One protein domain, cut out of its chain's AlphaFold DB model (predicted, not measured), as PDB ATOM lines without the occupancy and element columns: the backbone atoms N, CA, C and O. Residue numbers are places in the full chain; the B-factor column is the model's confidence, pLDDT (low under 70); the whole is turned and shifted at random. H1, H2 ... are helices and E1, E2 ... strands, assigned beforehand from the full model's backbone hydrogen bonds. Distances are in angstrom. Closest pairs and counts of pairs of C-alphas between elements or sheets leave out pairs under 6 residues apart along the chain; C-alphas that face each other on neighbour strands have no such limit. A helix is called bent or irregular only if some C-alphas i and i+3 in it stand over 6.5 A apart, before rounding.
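Overview. This is residues 39 to 83 and 334 to 442 of the 680 residues of the protein "DUF3945 domain-containing protein" of Anaerobutyricum hallii (UniProt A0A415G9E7). Helix H3 runs through the middle of a helical body, with H4, H5 and the small hairpin E1 E2 packed round one side of it and H6 crossing it on another. H6 bridges from H3 to a side-by-side pair, H2 and the long H8, while H7 and H8 form a wide U whose arms meet near residues 409 to 416; the end of H3, residues 78 to 82, sticks out with Tyr 83. The printed part has 154 residues, with eight named helices and two named strands in the order H1 H2 H3 H4 H5 E1 E2 H6 H7 H8, and it is cut between H3 and H4. The class is mostly helix, and the sheet has the order E1 - E2, antiparallel. The whole is compact, with a radius of gyration of the C-alphas of 15.5 A, and spans 44 by 35 by 34 A.

Along the chain. The printed part begins with H1, residues 39 to 43, C-alpha 39 at (49.584, 35.662, -27.860). H2 is residues 45 to 54, 14.0 A from first to last C-alpha. H3 is residues 64 to 82, 26.9 A long, from C-alpha 64 at (51.649, 40.584, -20.133) to C-alpha 82 at (52.901, 47.789, 5.747). After the cut come H4, residues 334 to 339, and H5, residues 346 to 357, 17.4 A long. H5 is irregular: C-alphas 347 and 350 are 7.1 A apart. The strands are E1, residues 368 to 371, and E2, residues 374 to 377. H6 is residues 379 to 387, 12.2 A long, and H7 is residues 396 to 410, 21.5 A long. H8, residues 416 to 440, is the longest helix at 36.9 A and ends with C-alpha 440 at (35.232, 43.241, -3.101).

Arrangement. H3 is the hub, touching four other helices. With residues 67 to 74 alone it touches H6, about perpendicular at 86 degrees; the closest C-alphas are those of Asn 71 and Tyr 385, 5.6 A apart. It touches H5 at a steep tilt of 61 degrees, the same way, closest at the C-alphas of Lys 66 and Ile 352, 6.6 A. It touches H4 at a steep tilt of 57 degrees, opposite ways, closest at the C-alphas of Met 69 and Leu 334, 7.2 A. It touches H7 at a shallow tilt of 23 degrees, opposite ways, closest at the C-alphas of Val 68 and Ile 396, 5.7 A. The closest C-alphas of H3 and E2 are those of Gly 74 and Met 377, 7.3 A apart. E1 and E2 form a hairpin, with N 369 and O 376 at 2.8 A and N 376 and O 369 at 2.9 A, within hydrogen-bond range. H6 touches H2, about perpendicular at 74 degrees, closest at the C-alphas of Ala 50 and Ser 384, 6.8 A. H2 touches H8 at a shallow tilt of 5 degrees, the same way, closest at the C-alphas of Tyr 53 and Ala 438, 6.0 A. H1 touches H8, closest at the C-alphas of Leu 39 and Leu 420, 6.3 A. H7 and H8 are close but not clearly touching, closest at the C-alphas of Val 409 and Leu 416, 5.7 A; H3 and H8 are apart. Every O i to N i+4 pair is within hydrogen-bond range in H1, H2, H4, H6 and H7, against 14 of 15 in H3, 6 of 8 in H5 and 18 of 21 in H8.

Size, cuts and confidence. The two C-alphas farthest apart, those of Tyr 83 and Asn 412, are 46.9 A from each other. Residues 84 to 333 are not printed, and C-alphas 83 and 334 are 19.3 A apart across the cut. Of the links that are printed whole, none is long. The mean pLDDT of the printed part is 91.9, and residues 359 to 363 are under 70.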
ATOM      1  N   LEU A  39      49.745  35.658 -29.314       92.94
ATOM      2  CA  LEU A  39      49.584  35.662 -27.860       92.94
ATOM      3  C   LEU A  39      49.248  37.070 -27.347       92.94
ATOM      4  O   LEU A  39      48.287  37.238 -26.596       92.94
ATOM      5  N   ASP A  40      50.005  38.082 -27.782       90.56
ATOM      6  CA  ASP A  40      49.793  39.476 -27.390       90.56
ATOM      7  C   ASP A  40      48.415  39.970 -27.888       90.56
ATOM      8  O   ASP A  40      47.686  40.603 -27.118       90.56
ATOM      9  N   PHE A  41      47.989  39.596 -29.105       92.94
ATOM     10  CA  PHE A  41      46.642  39.887 -29.622       92.94
ATOM     11  C   PHE A  41      45.531  39.238 -28.782       92.94
ATOM     12  O   PHE A  41      44.575  39.906 -28.382       92.94
ATOM     13  N   LEU A  42      45.659  37.951 -28.448       93.75
ATOM     14  CA  LEU A  42      44.690  37.261 -27.593       93.75
ATOM     15  C   LEU A  42      44.644  37.874 -26.184       93.75
ATOM     16  O   LEU A  42      43.569  37.993 -25.596       93.75
ATOM     17  N   SER A  43      45.780  38.350 -25.664       91.88
ATOM     18  CA  SER A  43      45.861  38.977 -24.341       91.88
ATOM     19  C   SER A  43      45.088  40.300 -24.229       91.88
ATOM     20  O   SER A  43      44.766  40.716 -23.113       91.88
ATOM     21  N   MET A  44      44.705  40.929 -25.352       92.69
ATOM     22  CA  MET A  44      43.909  42.166 -25.371       92.69
ATOM     23  C   MET A  44      42.586  42.046 -24.600       92.69
ATOM     24  O   MET A  44      42.060  43.066 -24.140       92.69
ATOM     25  N   GLN A  45      42.054  40.829 -24.413       95.06
ATOM     26  CA  GLN A  45      40.850  40.619 -23.605       95.06
ATOM     27  C   GLN A  45      41.013  41.163 -22.181       95.06
ATOM     28  O   GLN A  45      40.072  41.753 -21.661       95.06
ATOM     29  N   HIS A  46      42.204  41.088 -21.581       97.00
ATOM     30  CA  HIS A  46      42.440  41.595 -20.225       97.00
ATOM     31  C   HIS A  46      42.219  43.107 -20.114       97.00
ATOM     32  O   HIS A  46      41.716  43.572 -19.095       97.00
ATOM     33  N   THR A  47      42.498  43.880 -21.174       95.38
ATOM     34  CA  THR A  47      42.166  45.316 -21.201       95.38
ATOM     35  C   THR A  47      40.656  45.515 -21.164       95.38
ATOM     36  O   THR A  47      40.166  46.349 -20.406       95.38
ATOM     37  N   ARG A  48      39.901  44.731 -21.945       94.38
ATOM     38  CA  ARG A  48      38.430  44.797 -21.972       94.38
ATOM     39  C   ARG A  48      37.835  44.402 -20.623       94.38
ATOM     40  O   ARG A  48      36.946  45.088 -20.140       94.38
ATOM     41  N   ILE A  49      38.362  43.340 -20.013       95.69
ATOM     42  CA  ILE A  49      37.941  42.832 -18.704       95.69
ATOM     43  C   ILE A  49      38.198  43.887 -17.627       95.69
ATOM     44  O   ILE A  49      37.258  44.299 -16.957       95.69
ATOM     45  N   ALA A  50      39.437  44.372 -17.500       95.75
ATOM     46  CA  ALA A  50      39.788  45.376 -16.501       95.75
ATOM     47  C   ALA A  50      38.998  46.676 -16.700       95.75
ATOM     48  O   ALA A  50      38.478  47.218 -15.736       95.75
ATOM     49  N   THR A  51      38.844  47.140 -17.945       93.94
ATOM     50  CA  THR A  51      38.055  48.342 -18.263       93.94
ATOM     51  C   THR A  51      36.586  48.156 -17.881       93.94
ATOM     52  O   THR A  51      36.045  48.976 -17.148       93.94
ATOM     53  N   TYR A  52      35.953  47.056 -18.292       93.31
ATOM     54  CA  TYR A  52      34.547  46.783 -17.982       93.31
ATOM     55  C   TYR A  52      34.291  46.700 -16.472       93.31
ATOM     56  O   TYR A  52      33.411  47.378 -15.948       93.31
ATOM     57  N   TYR A  53      35.096  45.909 -15.759       95.25
ATOM     58  CA  TYR A  53      34.935  45.694 -14.320       95.25
ATOM     59  C   TYR A  53      35.463  46.840 -13.453       95.25
ATOM     60  O   TYR A  53      35.275  46.808 -12.242       95.25
ATOM     61  N   SER A  54      36.108  47.851 -14.041       93.50
ATOM     62  CA  SER A  54      36.521  49.055 -13.314       93.50
ATOM     63  C   SER A  54      35.391  50.041 -13.062       93.50
ATOM     64  O   SER A  54      35.529  50.896 -12.193       93.50
ATOM     65  N   GLY A  55      34.307  49.962 -13.840       88.69
ATOM     66  CA  GLY A  55      33.184  50.896 -13.773       88.69
ATOM     67  C   GLY A  55      33.515  52.348 -14.146       88.69
ATOM     68  O   GLY A  55      32.621  53.188 -14.175       88.69
ATOM     69  N   CYS A  56      34.776  52.663 -14.452       84.88
ATOM     70  CA  CYS A  56      35.208  54.010 -14.800       84.88
ATOM     71  C   CYS A  56      35.162  54.240 -16.317       84.88
ATOM     72  O   CYS A  56      35.271  53.309 -17.116       84.88
ATOM     73  N   ASN A  57      35.047  55.504 -16.734       83.44
ATOM     74  CA  ASN A  57      35.090  55.891 -18.149       83.44
ATOM     75  C   ASN A  57      36.539  55.995 -18.672       83.44
ATOM     76  O   ASN A  57      36.889  56.943 -19.372       83.44
ATOM     77  N   ALA A  58      37.397  55.046 -18.287       86.38
ATOM     78  CA  ALA A  58      38.811  55.012 -18.638       86.38
ATOM     79  C   ALA A  58      39.245  53.622 -19.109       86.38
ATOM     80  O   ALA A  58      38.822  52.599 -18.577       86.38
ATOM     81  N   VAL A  59      40.129  53.580 -20.108       90.00
ATOM     82  CA  VAL A  59      40.678  52.322 -20.626       90.00
ATOM     83  C   VAL A  59      41.840  51.876 -19.743       90.00
ATOM     84  O   VAL A  59      42.952  52.400 -19.843       90.00
ATOM     85  N   LEU A  60      41.606  50.859 -18.912       92.31
ATOM     86  CA  LEU A  60      42.643  50.249 -18.078       92.31
ATOM     87  C   LEU A  60      43.476  49.266 -18.905       92.31
ATOM     88  O   LEU A  60      43.206  48.064 -18.937       92.31
ATOM     89  N   ARG A  61      44.492  49.793 -19.596       92.06
ATOM     90  CA  ARG A  61      45.382  49.031 -20.488       92.06
ATOM     91  C   ARG A  61      46.093  47.903 -19.736       92.06
ATOM     92  O   ARG A  61      46.941  48.156 -18.890       92.06
ATOM     93  N   GLN A  62      45.796  46.666 -20.114       94.69
ATOM     94  CA  GLN A  62      46.470  45.461 -19.640       94.69
ATOM     95  C   GLN A  62      47.325  44.845 -20.742       94.69
ATOM     96  O   GLN A  62      47.120  45.077 -21.935       94.69
ATOM     97  N   GLY A  63      48.271  44.023 -20.326       92.31
ATOM     98  CA  GLY A  63      49.106  43.225 -21.205       92.31
ATOM     99  C   GLY A  63      50.187  42.556 -20.382       92.31
ATOM    100  O   GLY A  63      50.560  43.070 -19.331       92.31
ATOM    101  N   ARG A  64      50.724  41.446 -20.878       91.38
ATOM    102  CA  ARG A  64      51.649  40.584 -20.133       91.38
ATOM    103  C   ARG A  64      52.766  41.357 -19.406       91.38
ATOM    104  O   ARG A  64      53.004  41.145 -18.228       91.38
ATOM    105  N   LEU A  65      53.404  42.327 -20.070       92.62
ATOM    106  CA  LEU A  65      54.434  43.163 -19.434       92.62
ATOM    107  C   LEU A  65      53.863  44.356 -18.639       92.62
ATOM    108  O   LEU A  65      54.364  44.671 -17.562       92.62
ATOM    109  N   LYS A  66      52.805  45.008 -19.143       94.31
ATOM    110  CA  LYS A  66      52.161  46.186 -18.520       94.31
ATOM    111  C   LYS A  66      51.584  45.852 -17.144       94.31
ATOM    112  O   LYS A  66      51.839  46.555 -16.169       94.31
ATOM    113  N   SER A  67      50.835  44.755 -17.083       95.88
ATOM    114  CA  SER A  67      50.161  44.262 -15.888       95.88
ATOM    115  C   SER A  67      51.176  43.817 -14.834       95.88
ATOM    116  O   SER A  67      51.040  44.201 -13.677       95.88
ATOM    117  N   VAL A  68      52.256  43.128 -15.232       96.69
ATOM    118  CA  VAL A  68      53.366  42.779 -14.325       96.69
ATOM    119  C   VAL A  68      54.071  44.018 -13.781       96.69
ATOM    120  O   VAL A  68      54.304  44.096 -12.577       96.69
ATOM    121  N   MET A  69      54.388  45.009 -14.623       96.62
ATOM    122  CA  MET A  69      55.019  46.250 -14.158       96.62
ATOM    123  C   MET A  69      54.153  46.968 -13.117       96.62
ATOM    124  O   MET A  69      54.653  47.344 -12.058       96.62
ATOM    125  N   ASN A  70      52.851  47.111 -13.389       97.31
ATOM    126  CA  ASN A  70      51.913  47.737 -12.459       97.31
ATOM    127  C   ASN A  70      51.773  46.929 -11.155       97.31
ATOM    128  O   ASN A  70      51.787  47.506 -10.071       97.31
ATOM    129  N   ASN A  71      51.712  45.596 -11.250       97.69
ATOM    130  CA  ASN A  71      51.621  44.689 -10.103       97.69
ATOM    131  C   ASN A  71      52.863  44.742  -9.204       97.69
ATOM    132  O   ASN A  71      52.736  44.818  -7.986       97.69
ATOM    133  N   LEU A  72      54.068  44.751  -9.785       97.69
ATOM    134  CA  LEU A  72      55.316  44.878  -9.026       97.69
ATOM    135  C   LEU A  72      55.357  46.194  -8.247       97.69
ATOM    136  O   LEU A  72      55.675  46.195  -7.060       97.69
ATOM    137  N   VAL A  73      55.016  47.306  -8.902       97.75
ATOM    138  CA  VAL A  73      54.984  48.620  -8.251       97.75
ATOM    139  C   VAL A  73      53.916  48.660  -7.154       97.75
ATOM    140  O   VAL A  73      54.213  49.130  -6.059       97.75
ATOM    141  N   GLY A  74      52.722  48.114  -7.407       97.69
ATOM    142  CA  GLY A  74      51.649  48.001  -6.416       97.69
ATOM    143  C   GLY A  74      52.065  47.225  -5.169       97.69
ATOM    144  O   GLY A  74      51.997  47.769  -4.070       97.69
ATOM    145  N   LYS A  75      52.599  46.010  -5.337       97.62
ATOM    146  CA  LYS A  75      53.108  45.185  -4.226       97.62
ATOM    147  C   LYS A  75      54.216  45.878  -3.440       97.62
ATOM    148  O   LYS A  75      54.284  45.754  -2.220       97.62
ATOM    149  N   GLN A  76      55.095  46.610  -4.123       97.62
ATOM    150  CA  GLN A  76      56.168  47.338  -3.454       97.62
ATOM    151  C   GLN A  76      55.624  48.499  -2.616       97.62
ATOM    152  O   GLN A  76      56.136  48.730  -1.525       97.62
ATOM    153  N   PHE A  77      54.587  49.202  -3.081       97.31
ATOM    154  CA  PHE A  77      53.916  50.219  -2.269       97.31
ATOM    155  C   PHE A  77      53.142  49.610  -1.100       97.31
ATOM    156  O   PHE A  77      53.259  50.130  -0.000       97.31
ATOM    157  N   GLU A  78      52.472  48.468  -1.272       96.56
ATOM    158  CA  GLU A  78      51.871  47.749  -0.136       96.56
ATOM    159  C   GLU A  78      52.915  47.355   0.911       96.56
ATOM    160  O   GLU A  78      52.678  47.512   2.105       96.56
ATOM    161  N   ALA A  79      54.094  46.890   0.481       97.06
ATOM    162  CA  ALA A  79      55.188  46.583   1.395       97.06
ATOM    163  C   ALA A  79      55.697  47.835   2.129       97.06
ATOM    164  O   ALA A  79      56.015  47.754   3.315       97.06
ATOM    165  N   ILE A  80      55.773  48.983   1.446       96.44
ATOM    166  CA  ILE A  80      56.136  50.271   2.058       96.44
ATOM    167  C   ILE A  80      55.083  50.696   3.085       96.44
ATOM    168  O   ILE A  80      55.452  51.074   4.192       96.44
ATOM    169  N   ASP A  81      53.799  50.600   2.745       95.88
ATOM    170  CA  ASP A  81      52.695  51.000   3.622       95.88
ATOM    171  C   ASP A  81      52.572  50.068   4.841       95.88
ATOM    172  O   ASP A  81      52.238  50.508   5.940       95.88
ATOM    173  N   ALA A  82      52.887  48.779   4.673       96.56
ATOM    174  CA  ALA A  82      52.901  47.789   5.747       96.56
ATOM    175  C   ALA A  82      54.178  47.825   6.609       96.56
ATOM    176  O   ALA A  82      54.217  47.195   7.671       96.56
ATOM    177  N   TYR A  83      55.233  48.521   6.169       96.69
ATOM    178  CA  TYR A  83      56.504  48.568   6.882       96.69
ATOM    179  C   TYR A  83      56.347  49.259   8.237       96.69
ATOM    180  O   TYR A  83      55.916  50.407   8.338       96.69
ATOM    181  N   LEU A 334      62.565  48.601 -10.958       94.31
ATOM    182  CA  LEU A 334      61.576  47.867 -11.737       94.31
ATOM    183  C   LEU A 334      62.250  46.990 -12.798       94.31
ATOM    184  O   LEU A 334      61.974  45.795 -12.855       94.31
ATOM    185  N   MET A 335      63.188  47.549 -13.572       91.38
ATOM    186  CA  MET A 335      63.942  46.794 -14.580       91.38
ATOM    187  C   MET A 335      64.717  45.636 -13.951       91.38
ATOM    188  O   MET A 335      64.667  44.523 -14.467       91.38
ATOM    189  N   LYS A 336      65.321  45.846 -12.775       90.50
ATOM    190  CA  LYS A 336      66.002  44.783 -12.027       90.50
ATOM    191  C   LYS A 336      65.052  43.672 -11.571       90.50
ATOM    192  O   LYS A 336      65.462  42.517 -11.538       90.50
ATOM    193  N   GLN A 337      63.804  43.978 -11.197       93.38
ATOM    194  CA  GLN A 337      62.835  42.923 -10.864       93.38
ATOM    195  C   GLN A 337      62.441  42.106 -12.097       93.38
ATOM    196  O   GLN A 337      62.336  40.888 -12.003       93.38
ATOM    197  N   LEU A 338      62.264  42.758 -13.249       92.19
ATOM    198  CA  LEU A 338      61.931  42.087 -14.506       92.19
ATOM    199  C   LEU A 338      63.085  41.202 -15.004       92.19
ATOM    200  O   LEU A 338      62.855  40.069 -15.417       92.19
ATOM    201  N   GLU A 339      64.328  41.685 -14.905       87.38
ATOM    202  CA  GLU A 339      65.540  40.935 -15.271       87.38
ATOM    203  C   GLU A 339      65.699  39.631 -14.477       87.38
ATOM    204  O   GLU A 339      66.090  38.618 -15.050       87.38
ATOM    205  N   LYS A 340      65.353  39.618 -13.181       89.31
ATOM    206  CA  LYS A 340      65.454  38.416 -12.327       89.31
ATOM    207  C   LYS A 340      64.584  37.242 -12.785       89.31
ATOM    208  O   LYS A 340      64.843  36.122 -12.361       89.31
ATOM    209  N   CYS A 341      63.536  37.500 -13.562       87.62
ATOM    210  CA  CYS A 341      62.605  36.479 -14.049       87.62
ATOM    211  C   CYS A 341      62.589  36.408 -15.580       87.62
ATOM    212  O   CYS A 341      61.609  35.946 -16.154       87.62
ATOM    213  N   ASP A 342      63.625  36.941 -16.244       83.81
ATOM    214  CA  ASP A 342      63.706  36.982 -17.708       83.81
ATOM    215  C   ASP A 342      62.422  37.562 -18.346       83.81
ATOM    216  O   ASP A 342      61.881  37.058 -19.331       83.81
ATOM    217  N   VAL A 343      61.848  38.603 -17.720       86.56
ATOM    218  CA  VAL A 343      60.561  39.181 -18.126       86.56
ATOM    219  C   VAL A 343      60.722  40.399 -19.019       86.56
ATOM    220  O   VAL A 343      61.272  41.424 -18.615       86.56
ATOM    221  N   GLY A 344      60.165  40.309 -20.227       78.75
ATOM    222  CA  GLY A 344      60.197  41.375 -21.218       78.75
ATOM    223  C   GLY A 344      61.561  41.472 -21.883       78.75
ATOM    224  O   GLY A 344      62.592  41.259 -21.253       78.75
ATOM    225  N   THR A 345      61.556  41.828 -23.162       76.25
ATOM    226  CA  THR A 345      62.790  41.946 -23.933       76.25
ATOM    227  C   THR A 345      63.422  43.327 -23.773       76.25
ATOM    228  O   THR A 345      62.713  44.302 -23.504       76.25
ATOM    229  N   GLY A 346      64.727  43.466 -24.003       71.56
ATOM    230  CA  GLY A 346      65.427  44.763 -24.046       71.56
ATOM    231  C   GLY A 346      64.777  45.729 -25.044       71.56
ATOM    232  O   GLY A 346      64.658  46.926 -24.789       71.56
ATOM    233  N   ALA A 347      64.206  45.181 -26.122       71.19
ATOM    234  CA  ALA A 347      63.412  45.919 -27.100       71.19
ATOM    235  C   ALA A 347      62.077  46.472 -26.562       71.19
ATOM    236  O   ALA A 347      61.548  47.422 -27.136       71.19
ATOM    237  N   THR A 348      61.493  45.872 -25.517       82.88
ATOM    238  CA  THR A 348      60.123  46.190 -25.070       82.88
ATOM    239  C   THR A 348      60.012  46.744 -23.663       82.88
ATOM    240  O   THR A 348      59.051  47.449 -23.378       82.88
ATOM    241  N   ARG A 349      60.987  46.507 -22.784       89.88
ATOM    242  CA  ARG A 349      60.970  47.046 -21.417       89.88
ATOM    243  C   ARG A 349      60.873  48.571 -21.400       89.88
ATOM    244  O   ARG A 349      59.983  49.114 -20.755       89.88
ATOM    245  N   THR A 350      61.737  49.257 -22.147       90.25
ATOM    246  CA  THR A 350      61.769  50.728 -22.167       90.25
ATOM    247  C   THR A 350      60.543  51.327 -22.854       90.25
ATOM    248  O   THR A 350      59.996  52.307 -22.355       90.25
ATOM    249  N   SER A 351      60.075  50.745 -23.965       89.69
ATOM    250  CA  SER A 351      58.887  51.242 -24.677       89.69
ATOM    251  C   SER A 351      57.603  51.012 -23.888       89.69
ATOM    252  O   SER A 351      56.817  51.940 -23.742       89.69
ATOM    253  N   ILE A 352      57.415  49.832 -23.294       91.56
ATOM    254  CA  ILE A 352      56.244  49.556 -22.457       91.56
ATOM    255  C   ILE A 352      56.266  50.408 -21.188       91.56
ATOM    256  O   ILE A 352      55.223  50.926 -20.796       91.56
ATOM    257  N   TYR A 353      57.439  50.612 -20.578       92.62
ATOM    258  CA  TYR A 353      57.581  51.548 -19.464       92.62
ATOM    259  C   TYR A 353      57.167  52.968 -19.868       92.62
ATOM    260  O   TYR A 353      56.380  53.595 -19.159       92.62
ATOM    261  N   ALA A 354      57.630  53.453 -21.026       90.94
ATOM    262  CA  ALA A 354      57.199  54.737 -21.569       90.94
ATOM    263  C   ALA A 354      55.675  54.767 -21.777       90.94
ATOM    264  O   ALA A 354      55.022  55.682 -21.299       90.94
ATOM    265  N   GLU A 355      55.072  53.736 -22.375       89.75
ATOM    266  CA  GLU A 355      53.623  53.680 -22.619       89.75
ATOM    267  C   GLU A 355      52.768  53.753 -21.343       89.75
ATOM    268  O   GLU A 355      51.681  54.337 -21.377       89.75
ATOM    269  N   ILE A 356      53.209  53.135 -20.239       91.75
ATOM    270  CA  ILE A 356      52.447  53.106 -18.977       91.75
ATOM    271  C   ILE A 356      52.728  54.300 -18.061       91.75
ATOM    272  O   ILE A 356      51.968  54.485 -17.109       91.75
ATOM    273  N   THR A 357      53.781  55.078 -18.337       91.00
ATOM    274  CA  THR A 357      54.162  56.290 -17.585       91.00
ATOM    275  C   THR A 357      53.851  57.592 -18.319       91.00
ATOM    276  O   THR A 357      53.711  58.635 -17.685       91.00
ATOM    277  N   GLN A 358      53.747  57.555 -19.647       81.12
ATOM    278  CA  GLN A 358      53.542  58.734 -20.472       81.12
ATOM    279  C   GLN A 358      52.105  59.251 -20.372       81.12
ATOM    280  O   GLN A 358      51.136  58.505 -20.510       81.12
ATOM    281  N   GLN A 359      52.000  60.567 -20.210       64.88
ATOM    282  CA  GLN A 359      50.769  61.336 -20.324       64.88
ATOM    283  C   GLN A 359      50.903  62.228 -21.567       64.88
ATOM    284  O   GLN A 359      51.473  63.313 -21.505       64.88
ATOM    285  N   SER A 360      50.475  61.737 -22.732       56.97
ATOM    286  CA  SER A 360      50.574  62.445 -24.025       56.97
ATOM    287  C   SER A 360      49.331  63.277 -24.360       56.97
ATOM    288  O   SER A 360      49.316  63.955 -25.386       56.97
ATOM    289  N   GLY A 361      48.298  63.266 -23.513       55.91
ATOM    290  CA  GLY A 361      47.093  64.069 -23.702       55.91
ATOM    291  C   GLY A 361      46.043  63.882 -22.603       55.91
ATOM    292  O   GLY A 361      46.248  63.140 -21.645       55.91
ATOM    293  N   LYS A 362      44.891  64.553 -22.762       48.34
ATOM    294  CA  LYS A 362      43.753  64.518 -21.816       48.34
ATOM    295  C   LYS A 362      43.025  63.162 -21.744       48.34
ATOM    296  O   LYS A 362      42.261  62.954 -20.812       48.34
ATOM    297  N   SER A 363      43.264  62.267 -22.705       52.53
ATOM    298  CA  SER A 363      42.596  60.957 -22.824       52.53
ATOM    299  C   SER A 363      43.512  59.769 -22.502       52.53
ATOM    300  O   SER A 363      43.117  58.622 -22.712       52.53
ATOM    301  N   ASP A 364      44.736  60.029 -22.032       72.56
ATOM    302  CA  ASP A 364      45.661  58.976 -21.627       72.56
ATOM    303  C   ASP A 364      45.422  58.615 -20.162       72.56
ATOM    304  O   ASP A 364      45.456  59.473 -19.280       72.56
ATOM    305  N   TYR A 365      45.216  57.323 -19.912       87.25
ATOM    306  CA  TYR A 365      45.060  56.742 -18.578       87.25
ATOM    307  C   TYR A 365      46.353  55.989 -18.216       87.25
ATOM    308  O   TYR A 365      46.424  54.762 -18.372       87.25
ATOM    309  N   PRO A 366      47.446  56.695 -17.861       92.00
ATOM    310  CA  PRO A 366      48.690  56.047 -17.465       92.00
ATOM    311  C   PRO A 366      48.472  55.268 -16.169       92.00
ATOM    312  O   PRO A 366      47.728  55.703 -15.290       92.00
ATOM    313  N   LEU A 367      49.118  54.110 -16.045       94.31
ATOM    314  CA  LEU A 367      49.051  53.300 -14.824       94.31
ATOM    315  C   LEU A 367      50.047  53.814 -13.782       94.31
ATOM    316  O   LEU A 367      49.785  53.813 -12.581       94.31
ATOM    317  N   LEU A 368      51.196  54.285 -14.248       94.62
ATOM    318  CA  LEU A 368      52.275  54.777 -13.412       94.62
ATOM    319  C   LEU A 368      52.556  56.238 -13.749       94.62
ATOM    320  O   LEU A 368      52.250  56.714 -14.836       94.62
ATOM    321  N   HIS A 369      53.162  56.946 -12.814       92.62
ATOM    322  CA  HIS A 369      53.684  58.284 -13.023       92.62
ATOM    323  C   HIS A 369      55.168  58.284 -12.663       92.62
ATOM    324  O   HIS A 369      55.536  57.882 -11.554       92.62
ATOM    325  N   ASP A 370      56.001  58.712 -13.611       90.81
ATOM    326  CA  ASP A 370      57.442  58.872 -13.433       90.81
ATOM    327  C   ASP A 370      57.775  60.353 -13.220       90.81
ATOM    328  O   ASP A 370      57.710  61.168 -14.139       90.81
ATOM    329  N   ALA A 371      58.145  60.692 -11.987       87.88
ATOM    330  CA  ALA A 371      58.598  62.021 -11.611       87.88
ATOM    331  C   ALA A 371      60.122  62.025 -11.450       87.88
ATOM    332  O   ALA A 371      60.637  61.880 -10.336       87.88
ATOM    333  N   LYS A 372      60.847  62.202 -12.561       84.75
ATOM    334  CA  LYS A 372      62.320  62.272 -12.581       84.75
ATOM    335  C   LYS A 372      62.975  61.040 -11.926       84.75
ATOM    336  O   LYS A 372      63.810  61.161 -11.025       84.75
ATOM    337  N   GLY A 373      62.555  59.845 -12.336       83.00
ATOM    338  CA  GLY A 373      63.085  58.552 -11.897       83.00
ATOM    339  C   GLY A 373      62.404  57.968 -10.660       83.00
ATOM    340  O   GLY A 373      62.667  56.814 -10.306       83.00
ATOM    341  N   LYS A 374      61.516  58.725 -10.001       89.19
ATOM    342  CA  LYS A 374      60.667  58.224  -8.910       89.19
ATOM    343  C   LYS A 374      59.328  57.772  -9.478       89.19
ATOM    344  O   LYS A 374      58.558  58.591  -9.974       89.19
ATOM    345  N   ILE A 375      59.035  56.482  -9.338       93.62
ATOM    346  CA  ILE A 375      57.778  55.903  -9.810       93.62
ATOM    347  C   ILE A 375      56.726  56.015  -8.710       93.62
ATOM    348  O   ILE A 375      56.984  55.730  -7.541       93.62
ATOM    349  N   THR A 376      55.516  56.394  -9.101       94.75
ATOM    350  CA  THR A 376      54.304  56.337  -8.276       94.75
ATOM    351  C   THR A 376      53.166  55.713  -9.074       94.75
ATOM    352  O   THR A 376      53.220  55.669 -10.301       94.75
ATOM    353  N   MET A 377      52.140  55.204  -8.393       95.31
ATOM    354  CA  MET A 377      50.924  54.744  -9.068       95.31
ATOM    355  C   MET A 377      49.960  55.909  -9.282       95.31
ATOM    356  O   MET A 377      49.789  56.748  -8.391       95.31
ATOM    357  N   THR A 378      49.285  55.933 -10.426       94.50
ATOM    358  CA  THR A 378      48.126  56.809 -10.640       94.50
ATOM    359  C   THR A 378      46.878  56.212  -9.982       94.50
ATOM    360  O   THR A 378      46.916  55.106  -9.433       94.50
ATOM    361  N   GLU A 379      45.749  56.920 -10.034       92.88
ATOM    362  CA  GLU A 379      44.455  56.344  -9.643       92.88
ATOM    363  C   GLU A 379      44.091  55.115 -10.495       92.88
ATOM    364  O   GLU A 379      43.718  54.078  -9.947       92.88
ATOM    365  N   TYR A 380      44.324  55.182 -11.811       94.25
ATOM    366  CA  TYR A 380      44.091  54.078 -12.745       94.25
ATOM    367  C   TYR A 380      45.024  52.901 -12.474       94.25
ATOM    368  O   TYR A 380      44.597  51.750 -12.530       94.25
ATOM    369  N   GLY A 381      46.286  53.174 -12.131       95.62
ATOM    370  CA  GLY A 381      47.246  52.152 -11.721       95.62
ATOM    371  C   GLY A 381      46.816  51.424 -10.461       95.62
ATOM    372  O   GLY A 381      46.811  50.193 -10.449       95.62
ATOM    373  N   ARG A 382      46.423  52.166  -9.416       96.88
ATOM    374  CA  ARG A 382      45.930  51.592  -8.153       96.88
ATOM    375  C   ARG A 382      44.681  50.742  -8.373       96.88
ATOM    376  O   ARG A 382      44.645  49.599  -7.923       96.88
ATOM    377  N   LEU A 383      43.696  51.272  -9.101       96.38
ATOM    378  CA  LEU A 383      42.471  50.546  -9.431       96.38
ATOM    379  C   LEU A 383      42.778  49.285 -10.244       96.38
ATOM    380  O   LEU A 383      42.343  48.196  -9.882       96.38
ATOM    381  N   SER A 384      43.588  49.416 -11.299       96.56
ATOM    382  CA  SER A 384      44.031  48.287 -12.113       96.56
ATOM    383  C   SER A 384      44.727  47.227 -11.267       96.56
ATOM    384  O   SER A 384      44.415  46.057 -11.430       96.56
ATOM    385  N   TYR A 385      45.644  47.614 -10.381       97.88
ATOM    386  CA  TYR A 385      46.387  46.686  -9.532       97.88
ATOM    387  C   TYR A 385      45.455  45.871  -8.638       97.88
ATOM    388  O   TYR A 385      45.528  44.644  -8.648       97.88
ATOM    389  N   LYS A 386      44.527  46.540  -7.943       97.81
ATOM    390  CA  LYS A 386      43.548  45.877  -7.073       97.81
ATOM    391  C   LYS A 386      42.572  44.993  -7.851       97.81
ATOM    392  O   LYS A 386      42.227  43.911  -7.385       97.81
ATOM    393  N   LEU A 387      42.153  45.409  -9.048       97.56
ATOM    394  CA  LEU A 387      41.295  44.601  -9.920       97.56
ATOM    395  C   LEU A 387      41.996  43.335 -10.416       97.56
ATOM    396  O   LEU A 387      41.382  42.270 -10.448       97.56
ATOM    397  N   THR A 388      43.272  43.437 -10.789       97.62
ATOM    398  CA  THR A 388      44.049  42.322 -11.353       97.62
ATOM    399  C   THR A 388      44.796  41.496 -10.303       97.62
ATOM    400  O   THR A 388      45.584  40.618 -10.652       97.62
ATOM    401  N   GLU A 389      44.581  41.756  -9.015       97.00
ATOM    402  CA  GLU A 389      45.204  41.003  -7.930       97.00
ATOM    403  C   GLU A 389      44.841  39.509  -8.026       97.00
ATOM    404  O   GLU A 389      43.664  39.147  -8.055       97.00
ATOM    405  N   GLY A 390      45.855  38.642  -8.106       96.81
ATOM    406  CA  GLY A 390      45.679  37.190  -8.246       96.81
ATOM    407  C   GLY A 390      45.355  36.696  -9.662       96.81
ATOM    408  O   GLY A 390      45.070  35.516  -9.832       96.81
ATOM    409  N   THR A 391      45.384  37.568 -10.674       98.19
ATOM    410  CA  THR A 391      45.222  37.170 -12.084       98.19
ATOM    411  C   THR A 391      46.523  36.637 -12.681       98.19
ATOM    412  O   THR A 391      47.618  37.047 -12.288       98.19
ATOM    413  N   HIS A 392      46.405  35.774 -13.687       97.25
ATOM    414  CA  HIS A 392      47.522  35.256 -14.467       97.25
ATOM    415  C   HIS A 392      48.228  36.366 -15.253       97.25
ATOM    416  O   HIS A 392      49.457  36.383 -15.317       97.25
ATOM    417  N   ILE A 393      47.483  37.319 -15.830       95.94
ATOM    418  CA  ILE A 393      48.074  38.403 -16.634       95.94
ATOM    419  C   ILE A 393      48.995  39.326 -15.822       95.94
ATOM    420  O   ILE A 393      49.941  39.891 -16.369       95.94
ATOM    421  N   ALA A 394      48.727  39.488 -14.523       96.56
ATOM    422  CA  ALA A 394      49.534  40.301 -13.617       96.56
ATOM    423  C   ALA A 394      50.674  39.512 -12.949       96.56
ATOM    424  O   ALA A 394      51.534  40.113 -12.295       96.56
ATOM    425  N   ASP A 395      50.702  38.186 -13.096       96.19
ATOM    426  CA  ASP A 395      51.720  37.337 -12.495       96.19
ATOM    427  C   ASP A 395      53.015  37.313 -13.325       96.19
ATOM    428  O   ASP A 395      53.047  37.007 -14.523       96.19
ATOM    429  N   ILE A 396      54.122  37.626 -12.650       95.06
ATOM    430  CA  ILE A 396      55.458  37.623 -13.243       95.06
ATOM    431  C   ILE A 396      55.891  36.207 -13.630       95.06
ATOM    432  O   ILE A 396      56.543  36.044 -14.659       95.06
ATOM    433  N   LYS A 397      55.496  35.183 -12.862       95.31
ATOM    434  CA  LYS A 397      55.861  33.788 -13.141       95.31
ATOM    435  C   LYS A 397      55.106  33.229 -14.332       95.31
ATOM    436  O   LYS A 397      55.713  32.602 -15.197       95.31
ATOM    437  N   MET A 398      53.826  33.556 -14.460       94.44
ATOM    438  CA  MET A 398      53.090  33.257 -15.684       94.44
ATOM    439  C   MET A 398      53.707  33.939 -16.916       94.44
ATOM    440  O   MET A 398      53.855  33.340 -17.980       94.44
ATOM    441  N   THR A 399      54.128  35.191 -16.759       93.44
ATOM    442  CA  THR A 399      54.777  35.964 -17.819       93.44
ATOM    443  C   THR A 399      56.142  35.393 -18.233       93.44
ATOM    444  O   THR A 399      56.463  35.383 -19.427       93.44
ATOM    445  N   GLU A 400      56.936  34.919 -17.274       93.94
ATOM    446  CA  GLU A 400      58.180  34.166 -17.485       93.94
ATOM    447  C   GLU A 400      57.895  32.866 -18.253       93.94
ATOM    448  O   GLU A 400      58.493  32.637 -19.307       93.94
ATOM    449  N   LYS A 401      56.893  32.086 -17.819       93.38
ATOM    450  CA  LYS A 401      56.456  30.860 -18.504       93.38
ATOM    451  C   LYS A 401      56.082  31.118 -19.965       93.38
ATOM    452  O   LYS A 401      56.591  30.432 -20.840       93.38
ATOM    453  N   MET A 402      55.279  32.143 -20.259       91.88
ATOM    454  CA  MET A 402      54.894  32.488 -21.640       91.88
ATOM    455  C   MET A 402      56.099  32.810 -22.547       91.88
ATOM    456  O   MET A 402      56.071  32.530 -23.745       91.88
ATOM    457  N   GLN A 403      57.171  33.394 -22.002       90.38
ATOM    458  CA  GLN A 403      58.417  33.608 -22.751       90.38
ATOM    459  C   GLN A 403      59.187  32.320 -22.991       90.38
ATOM    460  O   GLN A 403      59.752  32.139 -24.069       90.38
ATOM    461  N   GLN A 404      59.203  31.432 -22.000       93.06
ATOM    462  CA  GLN A 404      59.808  30.122 -22.149       93.06
ATOM    463  C   GLN A 404      59.065  29.293 -23.207       93.06
ATOM    464  O   GLN A 404      59.706  28.790 -24.128       93.06
ATOM    465  N   THR A 405      57.730  29.271 -23.170       94.31
ATOM    466  CA  THR A 405      56.884  28.633 -24.189       94.31
ATOM    467  C   THR A 405      57.190  29.163 -25.590       94.31
ATOM    468  O   THR A 405      57.346  28.383 -26.522       94.31
ATOM    469  N   MET A 406      57.362  30.480 -25.757       92.62
ATOM    470  CA  MET A 406      57.743  31.070 -27.048       92.62
ATOM    471  C   MET A 406      59.070  30.506 -27.586       92.62
ATOM    472  O   MET A 406      59.191  30.279 -28.790       92.62
ATOM    473  N   ARG A 407      60.071  30.283 -26.719       92.94
ATOM    474  CA  ARG A 407      61.346  29.656 -27.112       92.94
ATOM    475  C   ARG A 407      61.157  28.184 -27.469       92.94
ATOM    476  O   ARG A 407      61.679  27.734 -28.478       92.94
ATOM    477  N   GLU A 408      60.364  27.459 -26.692       96.38
ATOM    478  CA  GLU A 408      60.092  26.037 -26.915       96.38
ATOM    479  C   GLU A 408      59.289  25.777 -28.197       96.38
ATOM    480  O   GLU A 408      59.586  24.823 -28.914       96.38
ATOM    481  N   VAL A 409      58.348  26.660 -28.547       95.38
ATOM    482  CA  VAL A 409      57.648  26.648 -29.843       95.38
ATOM    483  C   VAL A 409      58.625  26.891 -30.998       95.38
ATOM    484  O   VAL A 409      58.545  26.239 -32.038       95.38
ATOM    485  N   ALA A 410      59.582  27.806 -30.825       93.81
ATOM    486  CA  ALA A 410      60.604  28.078 -31.835       93.81
ATOM    487  C   ALA A 410      61.518  26.876 -32.099       93.81
ATOM    488  O   ALA A 410      61.882  26.617 -33.247       93.81
ATOM    489  N   ASP A 411      61.839  26.145 -31.033       94.38
ATOM    490  CA  ASP A 411      62.699  24.963 -31.045       94.38
ATOM    491  C   ASP A 411      61.929  23.666 -31.378       94.38
ATOM    492  O   ASP A 411      62.503  22.581 -31.302       94.38
ATOM    493  N   ASN A 412      60.647  23.759 -31.762       92.75
ATOM    494  CA  ASN A 412      59.754  22.629 -32.070       92.75
ATOM    495  C   ASN A 412      59.512  21.650 -30.911       92.75
ATOM    496  O   ASN A 412      59.185  20.487 -31.142       92.75
ATOM    497  N   ARG A 413      59.674  22.096 -29.664       96.31
ATOM    498  CA  ARG A 413      59.371  21.283 -28.476       96.31
ATOM    499  C   ARG A 413      57.897  21.344 -28.088       96.31
ATOM    500  O   ARG A 413      57.402  20.404 -27.480       96.31
ATOM    501  N   LEU A 414      57.224  22.441 -28.430       95.94
ATOM    502  CA  LEU A 414      55.798  22.658 -28.197       95.94
ATOM    503  C   LEU A 414      55.098  23.074 -29.490       95.94
ATOM    504  O   LEU A 414      55.704  23.711 -30.356       95.94
ATOM    505  N   ASP A 415      53.813  22.738 -29.602       94.81
ATOM    506  CA  ASP A 415      52.983  23.165 -30.724       94.81
ATOM    507  C   ASP A 415      52.463  24.597 -30.526       94.81
ATOM    508  O   ASP A 415      51.953  24.965 -29.469       94.81
ATOM    509  N   LEU A 416      52.567  25.415 -31.575       93.38
ATOM    510  CA  LEU A 416      52.164  26.821 -31.540       93.38
ATOM    511  C   LEU A 416      50.664  26.993 -31.264       93.38
ATOM    512  O   LEU A 416      50.276  27.928 -30.564       93.38
ATOM    513  N   THR A 417      49.818  26.150 -31.855       93.31
ATOM    514  CA  THR A 417      48.357  26.290 -31.797       93.31
ATOM    515  C   THR A 417      47.833  25.842 -30.441       93.31
ATOM    516  O   THR A 417      47.068  26.578 -29.815       93.31
ATOM    517  N   GLU A 418      48.304  24.697 -29.950       94.88
ATOM    518  CA  GLU A 418      47.919  24.172 -28.635       94.88
ATOM    519  C   GLU A 418      48.298  25.130 -27.500       94.88
ATOM    520  O   GLU A 418      47.485  25.422 -26.618       94.88
ATOM    521  N   GLU A 419      49.490  25.727 -27.555       95.12
ATOM    522  CA  GLU A 419      49.913  26.697 -26.542       95.12
ATOM    523  C   GLU A 419      49.107  28.006 -26.604       95.12
ATOM    524  O   GLU A 419      48.831  28.618 -25.570       95.12
ATOM    525  N   LEU A 420      48.657  28.438 -27.789       94.50
ATOM    526  CA  LEU A 420      47.751  29.588 -27.905       94.50
ATOM    527  C   LEU A 420      46.349  29.276 -27.361       94.50
ATOM    528  O   LEU A 420      45.710  30.164 -26.787       94.50
ATOM    529  N   HIS A 421      45.871  28.032 -27.477       94.12
ATOM    530  CA  HIS A 421      44.581  27.617 -26.916       94.12
ATOM    531  C   HIS A 421      44.529  27.740 -25.388       94.12
ATOM    532  O   HIS A 421      43.457  28.023 -24.840       94.12
ATOM    533  N   GLN A 422      45.667  27.630 -24.693       93.25
ATOM    534  CA  GLN A 422      45.731  27.832 -23.241       93.25
ATOM    535  C   GLN A 422      45.260  29.235 -22.819       93.25
ATOM    536  O   GLN A 422      44.687  29.392 -21.738       93.25
ATOM    537  N   MET A 423      45.397  30.248 -23.688       94.06
ATOM    538  CA  MET A 423      44.938  31.614 -23.409       94.06
ATOM    539  C   MET A 423      43.431  31.693 -23.145       94.06
ATOM    540  O   MET A 423      42.988  32.545 -22.379       94.06
ATOM    541  N   ARG A 424      42.629  30.779 -23.708       94.12
ATOM    542  CA  ARG A 424      41.192  30.699 -23.409       94.12
ATOM    543  C   ARG A 424      40.942  30.479 -21.917       94.12
ATOM    544  O   ARG A 424      40.094  31.154 -21.341       94.12
ATOM    545  N   ASN A 425      41.676  29.549 -21.308       95.12
ATOM    546  CA  ASN A 425      41.505  29.197 -19.900       95.12
ATOM    547  C   ASN A 425      42.024  30.325 -18.999       95.12
ATOM    548  O   ASN A 425      41.322  30.737 -18.083       95.12
ATOM    549  N   ILE A 426      43.184  30.896 -19.344       96.19
ATOM    550  CA  ILE A 426      43.769  32.063 -18.663       96.19
ATOM    551  C   ILE A 426      42.760  33.212 -18.598       96.19
ATOM    552  O   ILE A 426      42.460  33.724 -17.523       96.19
ATOM    553  N   VAL A 427      42.186  33.579 -19.746       96.88
ATOM    554  CA  VAL A 427      41.195  34.655 -19.836       96.88
ATOM    555  C   VAL A 427      39.938  34.311 -19.033       96.88
ATOM    556  O   VAL A 427      39.410  35.173 -18.333       96.88
ATOM    557  N   ALA A 428      39.450  33.070 -19.107       97.25
ATOM    558  CA  ALA A 428      38.262  32.643 -18.370       97.25
ATOM    559  C   ALA A 428      38.452  32.722 -16.847       97.25
ATOM    560  O   ALA A 428      37.543  33.163 -16.138       97.25
ATOM    561  N   ASP A 429      39.618  32.330 -16.342       98.00
ATOM    562  CA  ASP A 429      39.925  32.392 -14.915       98.00
ATOM    563  C   ASP A 429      40.179  33.827 -14.454       98.00
ATOM    564  O   ASP A 429      39.635  34.249 -13.430       98.00
ATOM    565  N   ASP A 430      40.880  34.629 -15.255       98.31
ATOM    566  CA  ASP A 430      41.110  36.039 -14.949       98.31
ATOM    567  C   ASP A 430      39.798  36.841 -14.932       98.31
ATOM    568  O   ASP A 430      39.636  37.716 -14.083       98.31
ATOM    569  N   ILE A 431      38.803  36.504 -15.766       98.12
ATOM    570  CA  ILE A 431      37.448  37.085 -15.668       98.12
ATOM    571  C   ILE A 431      36.831  36.820 -14.292       98.12
ATOM    572  O   ILE A 431      36.272  37.740 -13.689       98.12
ATOM    573  N   LYS A 432      36.906  35.580 -13.789       98.25
ATOM    574  CA  LYS A 432      36.338  35.217 -12.479       98.25
ATOM    575  C   LYS A 432      37.030  35.999 -11.364       98.25
ATOM    576  O   LYS A 432      36.352  36.572 -10.509       98.25
ATOM    577  N   THR A 433      38.359  36.062 -11.406       98.50
ATOM    578  CA  THR A 433      39.174  36.780 -10.422       98.50
ATOM    579  C   THR A 433      38.880  38.277 -10.433       98.50
ATOM    580  O   THR A 433      38.566  38.844  -9.386       98.50
ATOM    581  N   VAL A 434      38.876  38.917 -11.607       98.12
ATOM    582  CA  VAL A 434      38.585  40.354 -11.723       98.12
ATOM    583  C   VAL A 434      37.154  40.665 -11.280       98.12
ATOM    584  O   VAL A 434      36.949  41.633 -10.552       98.12
ATOM    585  N   LYS A 435      36.165  39.832 -11.631       97.06
ATOM    586  CA  LYS A 435      34.779  39.994 -11.161       97.06
ATOM    587  C   LYS A 435      34.685  39.931  -9.633       97.06
ATOM    588  O   LYS A 435      34.018  40.769  -9.027       97.06
ATOM    589  N   LYS A 436      35.365  38.965  -9.006       98.06
ATOM    590  CA  LYS A 436      35.436  38.841  -7.541       98.06
ATOM    591  C   LYS A 436      36.093  40.070  -6.910       98.06
ATOM    592  O   LYS A 436      35.595  40.583  -5.910       98.06
ATOM    593  N   ASN A 437      37.181  40.563  -7.499       98.06
ATOM    594  CA  ASN A 437      37.870  41.760  -7.023       98.06
ATOM    595  C   ASN A 437      37.009  43.017  -7.165       98.06
ATOM    596  O   ASN A 437      36.938  43.795  -6.223       98.06
ATOM    597  N   ALA A 438      36.301  43.190  -8.284       96.81
ATOM    598  CA  ALA A 438      35.398  44.320  -8.483       96.81
ATOM    599  C   ALA A 438      34.275  44.352  -7.436       96.81
ATOM    600  O   ALA A 438      34.002  45.407  -6.865       96.81
ATOM    601  N   ALA A 439      33.693  43.189  -7.117       96.56
ATOM    602  CA  ALA A 439      32.711  43.061  -6.041       96.56
ATOM    603  C   ALA A 439      33.310  43.412  -4.668       96.56
ATOM    604  O   ALA A 439      32.722  44.189  -3.927       96.56
ATOM    605  N   ARG A 440      34.513  42.909  -4.348       97.19
ATOM    606  CA  ARG A 440      35.232  43.241  -3.101       97.19
ATOM    607  C   ARG A 440      35.543  44.737  -2.971       97.19
ATOM    608  O   ARG A 440      35.589  45.254  -1.861       97.19
ATOM    609  N   LEU A 441      35.776  45.414  -4.091       95.94
ATOM    610  CA  LEU A 441      36.040  46.853  -4.158       95.94
ATOM    611  C   LEU A 441      34.755  47.699  -4.216       95.94
ATOM    612  O   LEU A 441      34.857  48.918  -4.322       95.94
ATOM    613  N   ASN A 442      33.566  47.082  -4.151       95.69
ATOM    614  CA  ASN A 442      32.261  47.742  -4.277       95.69
ATOM    615  C   ASN A 442      32.121  48.586  -5.560       95.69
ATOM    616  O   ASN A 442      31.515  49.658  -5.557       95.69
TER     617      ASN A 442